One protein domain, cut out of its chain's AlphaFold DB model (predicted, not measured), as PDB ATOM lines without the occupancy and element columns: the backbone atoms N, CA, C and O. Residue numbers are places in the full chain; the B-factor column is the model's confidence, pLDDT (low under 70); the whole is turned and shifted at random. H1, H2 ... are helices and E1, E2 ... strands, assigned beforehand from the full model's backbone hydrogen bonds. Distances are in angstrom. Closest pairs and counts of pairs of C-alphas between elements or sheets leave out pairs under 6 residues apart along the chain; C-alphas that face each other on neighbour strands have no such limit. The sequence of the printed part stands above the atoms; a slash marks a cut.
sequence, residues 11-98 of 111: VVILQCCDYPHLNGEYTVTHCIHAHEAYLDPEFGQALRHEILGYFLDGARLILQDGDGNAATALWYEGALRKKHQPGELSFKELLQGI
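This is residues 11 to 98 of the 111 residues of an uncharacterized protein of Pseudomonas lactis (UniProt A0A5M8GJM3). A curled, strongly twisted sheet of four strands, E5, E2, E1 and E8, has two small hairpins, E3 with E4 and E6 with E7, at its far end. From the other end residues 85 to 98 stick out as a thin arm that holds the short helix H1. The printed part has 88 residues, with eight named strands and then one helix; the four-stranded sheet, order E5 E2 E1 E8, is antiparallel. The class is mostly strand, with under half of the residues in named elements. The whole is loose, with a radius of gyration of the C-alphas of 17.2 A, and spans 59 by 24 by 19 A.

Start at E1, residues 11 to 14, which forms a hairpin with E2, residues 24 to 32; look for N 12 and O 26, 2.8 A apart. E2 bends by 68 degrees at residue 29, and its residues 28 to 32 pair with E5, residues 53 to 56, where N 55 and O 30 are 2.9 A apart. Next find the hairpin of E3, residues 37 to 39, and E4, residues 46 to 48, with N 38 and O 47 at 3.0 A. In the hairpin of E6, residues 62 to 64, and E7, residues 70 to 72, N 63 and O 71 are 2.9 A apart. E8, residues 80 to 82, is antiparallel to E1, with N 13 and O 81 at 2.9 A. H1, residues 91 to 97, is not on the sheet; every O i to N i+4 pair in it is within hydrogen-bond range.

Find C-alpha 11 at (79.390, 51.576, 82.038), where E1 begins. E2 runs 21.1 A from C-alpha 24 to C-alpha 32, and E5 and H1 10.1 A each. H1 ends at C-alpha 97, (72.744, 62.898, 109.170).

The C-alphas of Asp 67 and Gln 96, the two farthest apart, are 58.8 A apart. The printed part has no cut, and no link is long. Residue 97 is under 70 in pLDDT.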
ATOM      1  N   VAL A  11      78.343  50.607  81.695       96.44
ATOM      2  CA  VAL A  11      79.390  51.576  82.038       96.44
ATOM      3  C   VAL A  11      80.093  51.126  83.313       96.44
ATOM      4  O   VAL A  11      79.472  50.981  84.370       96.44
ATOM      5  N   VAL A  12      81.404  50.953  83.222       96.88
ATOM      6  CA  VAL A  12      82.285  50.540  84.316       96.88
ATOM      7  C   VAL A  12      83.366  51.585  84.553       96.88
ATOM      8  O   VAL A  12      83.654  52.415  83.692       96.88
ATOM      9  N   ILE A  13      83.974  51.546  85.734       97.06
ATOM     10  CA  ILE A  13      85.129  52.380  86.069       97.06
ATOM     11  C   ILE A  13      86.376  51.503  85.984       97.06
ATOM     12  O   ILE A  13      86.480  50.513  86.713       97.06
ATOM     13  N   LEU A  14      87.316  51.867  85.115       97.25
ATOM     14  CA  LEU A  14      88.640  51.261  85.033       97.25
ATOM     15  C   LEU A  14      89.562  51.891  86.083       97.25
ATOM     16  O   LEU A  14      89.710  53.112  86.153       97.25
ATOM     17  N   GLN A  15      90.170  51.039  86.906       96.00
ATOM     18  CA  GLN A  15      91.157  51.394  87.920       96.00
ATOM     19  C   GLN A  15      92.339  50.426  87.841       96.00
ATOM     20  O   GLN A  15      92.304  49.322  88.385       96.00
ATOM     21  N   CYS A  16      93.396  50.861  87.168       92.62
ATOM     22  CA  CYS A  16      94.654  50.154  87.015       92.62
ATOM     23  C   CYS A  16      95.796  50.958  87.656       92.62
ATOM     24  O   CYS A  16      95.901  52.173  87.465       92.62
ATOM     25  N   CYS A  17      96.653  50.274  88.417       91.44
ATOM     26  CA  CYS A  17      97.842  50.879  89.023       91.44
ATOM     27  C   CYS A  17      98.987  51.035  88.017       91.44
ATOM     28  O   CYS A  17      99.713  52.022  88.082       91.44
ATOM     29  N   ASP A  18      99.128  50.087  87.088       92.31
ATOM     30  CA  ASP A  18     100.226  50.061  86.115       92.31
ATOM     31  C   ASP A  18     100.004  51.062  84.969       92.31
ATOM     32  O   ASP A  18     100.954  51.612  84.414       92.31
ATOM     33  N   TYR A  19      98.737  51.361  84.657       93.56
ATOM     34  CA  TYR A  19      98.341  52.286  83.591       93.56
ATOM     35  C   TYR A  19      97.368  53.360  84.102       93.56
ATOM     36  O   TYR A  19      96.229  53.442  83.642       93.56
ATOM     37  N   PRO A  20      97.793  54.231  85.038       94.81
ATOM     38  CA  PRO A  20      96.888  55.173  85.696       94.81
ATOM     39  C   PRO A  20      96.313  56.231  84.745       94.81
ATOM     40  O   PRO A  20      95.246  56.778  85.007       94.81
ATOM     41  N   HIS A  21      96.992  56.499  83.628       94.31
ATOM     42  CA  HIS A  21      96.531  57.410  82.577       94.31
ATOM     43  C   HIS A  21      95.327  56.873  81.785       94.31
ATOM     44  O   HIS A  21      94.678  57.645  81.088       94.31
ATOM     45  N   LEU A  22      95.033  55.572  81.896       95.69
ATOM     46  CA  LEU A  22      93.850  54.938  81.311       95.69
ATOM     47  C   LEU A  22      92.698  54.817  82.316       95.69
ATOM     48  O   LEU A  22      91.669  54.245  81.984       95.69
ATOM     49  N   ASN A  23      92.841  55.306  83.550       96.44
ATOM     50  CA  ASN A  23      91.752  55.238  84.521       96.44
ATOM     51  C   ASN A  23      90.610  56.172  84.115       96.44
ATOM     52  O   ASN A  23      90.835  57.321  83.737       96.44
ATOM     53  N   GLY A  24      89.375  55.698  84.246       96.25
ATOM     54  CA  GLY A  24      88.217  56.451  83.782       96.25
ATOM     55  C   GLY A  24      86.949  55.620  83.691       96.25
ATOM     56  O   GLY A  24      86.903  54.466  84.116       96.25
ATOM     57  N   GLU A  25      85.906  56.235  83.148       96.94
ATOM     58  CA  GLU A  25      84.638  55.572  82.867       96.94
ATOM     59  C   GLU A  25      84.604  55.100  81.417       96.94
ATOM     60  O   GLU A  25      84.865  55.881  80.504       96.94
ATOM     61  N   TYR A  26      84.243  53.837  81.212       97.31
ATOM     62  CA  TYR A  26      84.211  53.226  79.890       97.31
ATOM     63  C   TYR A  26      83.029  52.280  79.748       97.31
ATOM     64  O   TYR A  26      82.533  51.723  80.728       97.31
ATOM     65  N   THR A  27      82.598  52.070  78.509       97.44
ATOM     66  CA  THR A  27      81.529  51.120  78.189       97.44
ATOM     67  C   THR A  27      82.132  49.774  77.822       97.44
ATOM     68  O   THR A  27      83.044  49.709  76.995       97.44
ATOM     69  N   VAL A  28      81.620  48.691  78.408       96.88
ATOM     70  CA  VAL A  28      82.006  47.325  78.034       96.88
ATOM     71  C   VAL A  28      81.491  47.030  76.628       96.88
ATOM     72  O   VAL A  28      80.287  47.080  76.384       96.88
ATOM     73  N   THR A  29      82.384  46.695  75.700       94.81
ATOM     74  CA  THR A  29      82.007  46.394  74.309       94.81
ATOM     75  C   THR A  29      81.903  44.902  74.050       94.81
ATOM     76  O   THR A  29      81.012  44.471  73.326       94.81
ATOM     77  N   HIS A  30      82.784  44.108  74.656       92.75
ATOM     78  CA  HIS A  30      82.839  42.661  74.472       92.75
ATOM     79  C   HIS A  30      83.327  41.983  75.753       92.75
ATOM     80  O   HIS A  30      84.142  42.538  76.493       92.75
ATOM     81  N   CYS A  31      82.848  40.764  75.979       93.31
ATOM     82  CA  CYS A  31      83.272  39.902  77.074       93.31
ATOM     83  C   CYS A  31      83.784  38.585  76.477       93.31
ATOM     84  O   CYS A  31      83.089  37.994  75.654       93.31
ATOM     85  N   ILE A  32      84.969  38.130  76.884       90.06
ATOM     86  CA  ILE A  32      85.566  36.865  76.424       90.06
ATOM     87  C   ILE A  32      85.545  35.856  77.567       90.06
ATOM     88  O   ILE A  32      86.001  36.158  78.678       90.06
ATOM     89  N   HIS A  33      85.025  34.654  77.308       87.38
ATOM     90  CA  HIS A  33      85.072  33.576  78.286       87.38
ATOM     91  C   HIS A  33      86.467  32.948  78.388       87.38
ATOM     92  O   HIS A  33      87.239  32.903  77.435       87.38
ATOM     93  N   ALA A  34      86.777  32.392  79.559       85.06
ATOM     94  CA  ALA A  34      87.983  31.596  79.734       85.06
ATOM     95  C   ALA A  34      88.016  30.453  78.705       85.06
ATOM     96  O   ALA A  34      87.021  29.745  78.527       85.06
ATOM     97  N   HIS A  35      89.166  30.277  78.056       84.06
ATOM     98  CA  HIS A  35      89.424  29.298  76.994       84.06
ATOM     99  C   HIS A  35      88.613  29.485  75.701       84.06
ATOM    100  O   HIS A  35      88.691  28.640  74.808       84.06
ATOM    101  N   GLU A  36      87.870  30.581  75.566       84.94
ATOM    102  CA  GLU A  36      87.269  30.965  74.296       84.94
ATOM    103  C   GLU A  36      88.340  31.571  73.384       84.94
ATOM    104  O   GLU A  36      89.210  32.321  73.830       84.94
ATOM    105  N   ALA A  37      88.302  31.208  72.103       82.88
ATOM    106  CA  ALA A  37      89.151  31.828  71.101       82.88
ATOM    107  C   ALA A  37      88.434  33.063  70.560       82.88
ATOM    108  O   ALA A  37      87.416  32.941  69.881       82.88
ATOM    109  N   TYR A  38      88.983  34.239  70.840       84.69
ATOM    110  CA  TYR A  38      88.521  35.485  70.250       84.69
ATOM    111  C   TYR A  38      89.496  35.917  69.163       84.69
ATOM    112  O   TYR A  38      90.690  36.049  69.421       84.69
ATOM    113  N   LEU A  39      89.003  36.125  67.944       86.06
ATOM    114  CA  LEU A  39      89.828  36.664  66.871       86.06
ATOM    115  C   LEU A  39      89.879  38.183  67.011       86.06
ATOM    116  O   LEU A  39      88.867  38.852  66.809       86.06
ATOM    117  N   ASP A  40      91.049  38.712  67.351       82.69
ATOM    118  CA  ASP A  40      91.278  40.147  67.399       82.69
ATOM    119  C   ASP A  40      91.104  40.738  65.990       82.69
ATOM    120  O   ASP A  40      91.871  40.391  65.088       82.69
ATOM    121  N   PRO A  41      90.110  41.614  65.762       79.62
ATOM    122  CA  PRO A  41      89.889  42.201  64.447       79.62
ATOM    123  C   PRO A  41      91.008  43.161  64.019       79.62
ATOM    124  O   PRO A  41      91.126  43.440  62.829       79.62
ATOM    125  N   GLU A  42      91.802  43.687  64.956       83.56
ATOM    126  CA  GLU A  42      92.860  44.658  64.669       83.56
ATOM    127  C   GLU A  42      94.151  43.966  64.219       83.56
ATOM    128  O   GLU A  42      94.722  44.321  63.188       83.56
ATOM    129  N   PHE A  43      94.576  42.935  64.952       84.44
ATOM    130  CA  PHE A  43      95.832  42.226  64.682       84.44
ATOM    131  C   PHE A  43      95.643  40.853  64.023       84.44
ATOM    132  O   PHE A  43      96.624  40.207  63.658       84.44
ATOM    133  N   GLY A  44      94.401  40.382  63.864       80.44
ATOM    134  CA  GLY A  44      94.088  39.068  63.292       80.44
ATOM    135  C   GLY A  44      94.552  37.889  64.153       80.44
ATOM    136  O   GLY A  44      94.589  36.755  63.675       80.44
ATOM    137  N   GLN A  45      94.934  38.142  65.406       81.19
ATOM    138  CA  GLN A  45      95.466  37.137  66.321       81.19
ATOM    139  C   GLN A  45      94.348  36.517  67.154       81.19
ATOM    140  O   GLN A  45      93.425  37.196  67.599       81.19
ATOM    141  N   ALA A  46      94.431  35.208  67.386       80.75
ATOM    142  CA  ALA A  46      93.504  34.526  68.276       80.75
ATOM    143  C   ALA A  46      93.939  34.733  69.733       80.75
ATOM    144  O   ALA A  46      94.889  34.108  70.202       80.75
ATOM    145  N   LEU A  47      93.209  35.573  70.459       78.69
ATOM    146  CA  LEU A  47      93.361  35.738  71.896       78.69
ATOM    147  C   LEU A  47      92.736  34.531  72.603       78.69
ATOM    148  O   LEU A  47      91.561  34.209  72.403       78.69
ATOM    149  N   ARG A  48      93.534  33.853  73.431       76.19
ATOM    150  CA  ARG A  48      93.088  32.775  74.321       76.19
ATOM    151  C   ARG A  48      93.544  33.102  75.727       76.19
ATOM    152  O   ARG A  48      94.738  33.099  76.007       76.19
ATOM    153  N   HIS A  49      92.586  33.357  76.604       74.75
ATOM    154  CA  HIS A  49      92.874  33.704  77.988       74.75
ATOM    155  C   HIS A  49      92.362  32.624  78.932       74.75
ATOM    156  O   HIS A  49      91.316  32.014  78.708       74.75
ATOM    157  N   GLU A  50      93.113  32.389  80.004       82.25
ATOM    158  CA  GLU A  50      92.740  31.436  81.056       82.25
ATOM    159  C   GLU A  50      91.618  31.969  81.955       82.25
ATOM    160  O   GLU A  50      90.963  31.210  82.665       82.25
ATOM    161  N   ILE A  51      91.384  33.282  81.922       84.00
ATOM    162  CA  ILE A  51      90.402  33.975  82.753       84.00
ATOM    163  C   ILE A  51      89.488  34.859  81.906       84.00
ATOM    164  O   ILE A  51      89.792  35.180  80.758       84.00
ATOM    165  N   LEU A  52      88.352  35.246  82.495       89.62
ATOM    166  CA  LEU A  52      87.390  36.156  81.874       89.62
ATOM    167  C   LEU A  52      88.039  37.513  81.590       89.62
ATOM    168  O   LEU A  52      88.677  38.094  82.473       89.62
ATOM    169  N   GLY A  53      87.814  38.031  80.387       92.56
ATOM    170  CA  GLY A  53      88.321  39.330  79.959       92.56
ATOM    171  C   GLY A  53      87.223  40.228  79.407       92.56
ATOM    172  O   GLY A  53      86.191  39.756  78.926       92.56
ATOM    173  N   TYR A  54      87.465  41.531  79.481       94.62
ATOM    174  CA  TYR A  54      86.562  42.577  79.023       94.62
ATOM    175  C   TYR A  54      87.302  43.522  78.077       94.62
ATOM    176  O   TYR A  54      88.431  43.939  78.354       94.62
ATOM    177  N   PHE A  55      86.635  43.912  76.996       94.25
ATOM    178  CA  PHE A  55      87.036  45.050  76.176       94.25
ATOM    179  C   PHE A  55      86.221  46.281  76.545       94.25
ATOM    180  O   PHE A  55      85.019  46.199  76.808       94.25
ATOM    181  N   LEU A  56      86.886  47.429  76.511       95.62
ATOM    182  CA  LEU A  56      86.322  48.721  76.862       95.62
ATOM    183  C   LEU A  56      86.436  49.676  75.674       95.62
ATOM    184  O   LEU A  56      87.470  49.721  75.006       95.62
ATOM    185  N   ASP A  57      85.384  50.445  75.418       94.31
ATOM    186  CA  ASP A  57      85.409  51.485  74.391       94.31
ATOM    187  C   ASP A  57      86.331  52.633  74.816       94.31
ATOM    188  O   ASP A  57      86.077  53.271  75.829       94.31
ATOM    189  N   GLY A  58      87.415  52.884  74.079       89.00
ATOM    190  CA  GLY A  58      88.358  53.978  74.350       89.00
ATOM    191  C   GLY A  58      89.487  53.687  75.353       89.00
ATOM    192  O   GLY A  58      90.464  54.430  75.367       89.00
ATOM    193  N   ALA A  59      89.429  52.597  76.127       92.44
ATOM    194  CA  ALA A  59      90.526  52.157  77.004       92.44
ATOM    195  C   ALA A  59      91.303  50.990  76.381       92.44
ATOM    196  O   ALA A  59      91.342  49.884  76.923       92.44
ATOM    197  N   ARG A  60      91.893  51.222  75.205       88.25
ATOM    198  CA  ARG A  60      92.695  50.207  74.513       88.25
ATOM    199  C   ARG A  60      94.113  50.176  75.065       88.25
ATOM    200  O   ARG A  60      94.744  51.218  75.218       88.25
ATOM    201  N   LEU A  61      94.616  48.972  75.307       89.81
ATOM    202  CA  LEU A  61      95.999  48.723  75.687       89.81
ATOM    203  C   LEU A  61      96.586  47.711  74.702       89.81
ATOM    204  O   LEU A  61      95.981  46.671  74.458       89.81
ATOM    205  N   ILE A  62      97.747  48.026  74.134       90.31
ATOM    206  CA  ILE A  62      98.474  47.146  73.215       90.31
ATOM    207  C   ILE A  62      99.754  46.713  73.926       90.31
ATOM    208  O   ILE A  62     100.533  47.561  74.363       90.31
ATOM    209  N   LEU A  63      99.954  45.405  74.054       88.81
ATOM    210  CA  LEU A  63     101.139  44.796  74.660       88.81
ATOM    211  C   LEU A  63     101.813  43.864  73.652       88.81
ATOM    212  O   LEU A  63     101.241  43.553  72.612       88.81
ATOM    213  N   GLN A  64     103.040  43.442  73.943       88.12
ATOM    214  CA  GLN A  64     103.695  42.396  73.159       88.12
ATOM    215  C   GLN A  64     103.268  41.014  73.661       88.12
ATOM    216  O   GLN A  64     103.199  40.791  74.872       88.12
ATOM    217  N   ASP A  65     102.978  40.104  72.736       82.62
ATOM    218  CA  ASP A  65     102.779  38.688  73.030       82.62
ATOM    219  C   ASP A  65     104.116  37.977  73.334       82.62
ATOM    220  O   ASP A  65     105.188  38.589  73.363       82.62
ATOM    221  N   GLY A  66     104.061  36.664  73.584       78.62
ATOM    222  CA  GLY A  66     105.249  35.850  73.874       78.62
ATOM    223  C   GLY A  66     106.250  35.741  72.715       78.62
ATOM    224  O   GLY A  66     107.409  35.410  72.956       78.62
ATOM    225  N   ASP A  67     105.822  36.058  71.493       84.50
ATOM    226  CA  ASP A  67     106.631  36.055  70.273       84.50
ATOM    227  C   ASP A  67     107.091  37.479  69.880       84.50
ATOM    228  O   ASP A  67     107.789  37.663  68.881       84.50
ATOM    229  N   GLY A  68     106.738  38.494  70.679       84.50
ATOM    230  CA  GLY A  68     107.098  39.898  70.478       84.50
ATOM    231  C   GLY A  68     106.171  40.682  69.540       84.50
ATOM    232  O   GLY A  68     106.459  41.845  69.242       84.50
ATOM    233  N   ASN A  69     105.067  40.094  69.073       86.25
ATOM    234  CA  ASN A  69     104.096  40.776  68.219       86.25
ATOM    235  C   ASN A  69     103.165  41.654  69.054       86.25
ATOM    236  O   ASN A  69     102.823  41.324  70.185       86.25
ATOM    237  N   ALA A  70     102.713  42.769  68.482       87.44
ATOM    238  CA  ALA A  70     101.682  43.586  69.110       87.44
ATOM    239  C   ALA A  70     100.362  42.803  69.205       87.44
ATOM    240  O   ALA A  70      99.923  42.209  68.219       87.44
ATOM    241  N   ALA A  71      99.739  42.838  70.377       85.94
ATOM    242  CA  ALA A  71      98.479  42.183  70.685       85.94
ATOM    243  C   ALA A  71      97.617  43.092  71.571       85.94
ATOM    244  O   ALA A  71      98.125  43.783  72.465       85.94
ATOM    245  N   THR A  72      96.301  43.083  71.356       87.69
ATOM    246  CA  THR A  72      95.385  43.821  72.228       87.69
ATOM    247  C   THR A  72      95.291  43.135  73.586       87.69
ATOM    248  O   THR A  72      94.978  41.949  73.686       87.69
ATOM    249  N   ALA A  73      95.534  43.890  74.651       88.75
ATOM    250  CA  ALA A  73      95.378  43.412  76.013       88.75
ATOM    251  C   ALA A  73      93.916  43.501  76.468       88.75
ATOM    252  O   ALA A  73      93.192  44.448  76.153       88.75
ATOM    253  N   LEU A  74      93.502  42.515  77.261       91.00
ATOM    254  CA  LEU A  74      92.191  42.486  77.898       91.00
ATOM    255  C   LEU A  74      92.243  43.115  79.284       91.00
ATOM    256  O   LEU A  74      93.217  42.953  80.022       91.00
ATOM    257  N   TRP A  75      91.137  43.738  79.682       94.06
ATOM    258  CA  TRP A  75      90.937  44.120  81.071       94.06
ATOM    259  C   TRP A  75      90.328  42.966  81.851       94.06
ATOM    260  O   TRP A  75      89.341  42.359  81.437       94.06
ATOM    261  N   TYR A  76      90.900  42.680  83.015       92.50
ATOM    262  CA  TYR A  76      90.383  41.662  83.921       92.50
ATOM    263  C   TYR A  76      89.407  42.264  84.927       92.50
ATOM    264  O   TYR A  76      89.486  43.446  85.263       92.50
ATOM    265  N   GLU A  77      88.522  41.428  85.474       92.75
ATOM    266  CA  GLU A  77      87.497  41.862  86.432       92.75
ATOM    267  C   GLU A  77      88.071  42.660  87.615       92.75
ATOM    268  O   GLU A  77      87.458  43.621  88.078       92.75
ATOM    269  N   GLY A  78      89.276  42.302  88.072       92.19
ATOM    270  CA  GLY A  78      89.963  42.978  89.173       92.19
ATOM    271  C   GLY A  78      90.293  44.453  88.906       92.19
ATOM    272  O   GLY A  78      90.363  45.230  89.859       92.19
ATOM    273  N   ALA A  79      90.422  44.859  87.641       94.56
ATOM    274  CA  ALA A  79      90.679  46.242  87.240       94.56
ATOM    275  C   ALA A  79      89.393  47.077  87.101       94.56
ATOM    276  O   ALA A  79      89.465  48.293  86.944       94.56
ATOM    277  N   LEU A  80      88.213  46.452  87.167       96.44
ATOM    278  CA  LEU A  80      86.937  47.109  86.893       96.44
ATOM    279  C   LEU A  80      86.105  47.286  88.165       96.44
ATOM    280  O   LEU A  80      86.083  46.445  89.073       96.44
ATOM    281  N   ARG A  81      85.377  48.396  88.242       96.19
ATOM    282  CA  ARG A  81      84.403  48.678  89.301       96.19
ATOM    283  C   ARG A  81      83.055  49.007  88.690       96.19
ATOM    284  O   ARG A  81      82.964  49.614  87.625       96.19
ATOM    285  N   LYS A  82      81.998  48.620  89.402       94.44
ATOM    286  CA  LYS A  82      80.637  48.981  89.023       94.44
ATOM    287  C   LYS A  82      80.454  50.482  89.210       94.44
ATOM    288  O   LYS A  82      80.789  51.008  90.272       94.44
ATOM    289  N   LYS A  83      79.893  51.157  88.209       89.69
ATOM    290  CA  LYS A  83      79.438  52.533  88.385       89.69
ATOM    291  C   LYS A  83      78.151  52.517  89.206       89.69
ATOM    292  O   LYS A  83      77.143  51.940  88.798       89.69
ATOM    293  N   HIS A  84      78.195  53.121  90.385       84.06
ATOM    294  CA  HIS A  84      77.009  53.311  91.213       84.06
ATOM    295  C   HIS A  84      76.338  54.628  90.833       84.06
ATOM    296  O   HIS A  84      77.019  55.613  90.547       84.06
ATOM    297  N   GLN A  85      75.003  54.643  90.818       79.00
ATOM    298  CA  GLN A  85      74.292  55.909  90.700       79.00
ATOM    299  C   GLN A  85      74.621  56.771  91.924       79.00
ATOM    300  O   GLN A  85      74.692  56.231  93.035       79.00
ATOM    301  N   PRO A  86      74.844  58.083  91.738       79.69
ATOM    302  CA  PRO A  86      74.918  59.002  92.860       79.69
ATOM    303  C   PRO A  86      73.674  58.831  93.734       79.69
ATOM    304  O   PRO A  86      72.568  58.679  93.214       79.69
ATOM    305  N   GLY A  87      73.860  58.828  95.052       78.12
ATOM    306  CA  GLY A  87      72.727  58.859  95.970       78.12
ATOM    307  C   GLY A  87      71.912  60.139  95.781       78.12
ATOM    308  O   GLY A  87      72.439  61.156  95.334       78.12
ATOM    309  N   GLU A  88      70.633  60.091  96.146       82.56
ATOM    310  CA  GLU A  88      69.733  61.252  96.067       82.56
ATOM    311  C   GLU A  88      70.173  62.392  96.995       82.56
ATOM    312  O   GLU A  88      69.915  63.561  96.720       82.56
ATOM    313  N   LEU A  89      70.865  62.048  98.084       81.62
ATOM    314  CA  LEU A  89      71.367  62.997  99.065       81.62
ATOM    315  C   LEU A  89      72.663  63.644  98.586       81.62
ATOM    316  O   LEU A  89      73.647  62.978  98.252       81.62
ATOM    317  N   SER A  90      72.696  64.966  98.657       83.31
ATOM    318  CA  SER A  90      73.925  65.734  98.548       83.31
ATOM    319  C   SER A  90      74.885  65.387  99.690       83.31
ATOM    320  O   SER A  90      74.492  65.000 100.794       83.31
ATOM    321  N   PHE A  91      76.181  65.610  99.465       79.81
ATOM    322  CA  PHE A  91      77.200  65.412 100.501       79.81
ATOM    323  C   PHE A  91      76.902  66.205 101.786       79.81
ATOM    324  O   PHE A  91      77.162  65.736 102.891       79.81
ATOM    325  N   LYS A  92      76.294  67.388 101.651       82.62
ATOM    326  CA  LYS A  92      75.893  68.221 102.787       82.62
ATOM    327  C   LYS A  92      74.799  67.557 103.624       82.62
ATOM    328  O   LYS A  92      74.874  67.597 104.848       82.62
ATOM    329  N   GLU A  93      73.808  66.947 102.981       83.94
ATOM    330  CA  GLU A  93      72.727  66.223 103.665       83.94
ATOM    331  C   GLU A  93      73.252  64.956 104.343       83.94
ATOM    332  O   GLU A  93      72.883  64.671 105.481       83.94
ATOM    333  N   LEU A  94      74.194  64.258 103.699       82.50
ATOM    334  CA  LEU A  94      74.893  63.128 104.313       82.50
ATOM    335  C   LEU A  94      75.630  63.554 105.589       82.50
ATOM    336  O   LEU A  94      75.479  62.908 106.620       82.50
ATOM    337  N   LEU A  95      76.363  64.672 105.564       82.50
ATOM    338  CA  LEU A  95      77.060  65.189 106.748       82.50
ATOM    339  C   LEU A  95      76.110  65.605 107.879       82.50
ATOM    340  O   LEU A  95      76.436  65.415 109.048       82.50
ATOM    341  N   GLN A  96      74.933  66.143 107.555       81.12
ATOM    342  CA  GLN A  96      73.928  66.518 108.555       81.12
ATOM    343  C   GLN A  96      73.326  65.301 109.271       81.12
ATOM    344  O   GLN A  96      72.991  65.394 110.451       81.12
ATOM    345  N   GLY A  97      73.222  64.157 108.588       69.62
ATOM    346  CA  GLY A  97      72.744  62.898 109.170       69.62
ATOM    347  C   GLY A  97      73.749  62.196 110.092       69.62
ATOM    348  O   GLY A  97      73.353  61.319 110.853       69.62
ATOM    349  N   ILE A  98      75.029  62.588 110.054       70.69
ATOM    350  CA  ILE A  98      76.117  62.001 110.862       70.69
ATOM    351  C   ILE A  98      76.338  62.803 112.166       70.69
ATOM    352  O   ILE A  98      77.314  62.587 112.883       70.69
TER     353      ILE A  98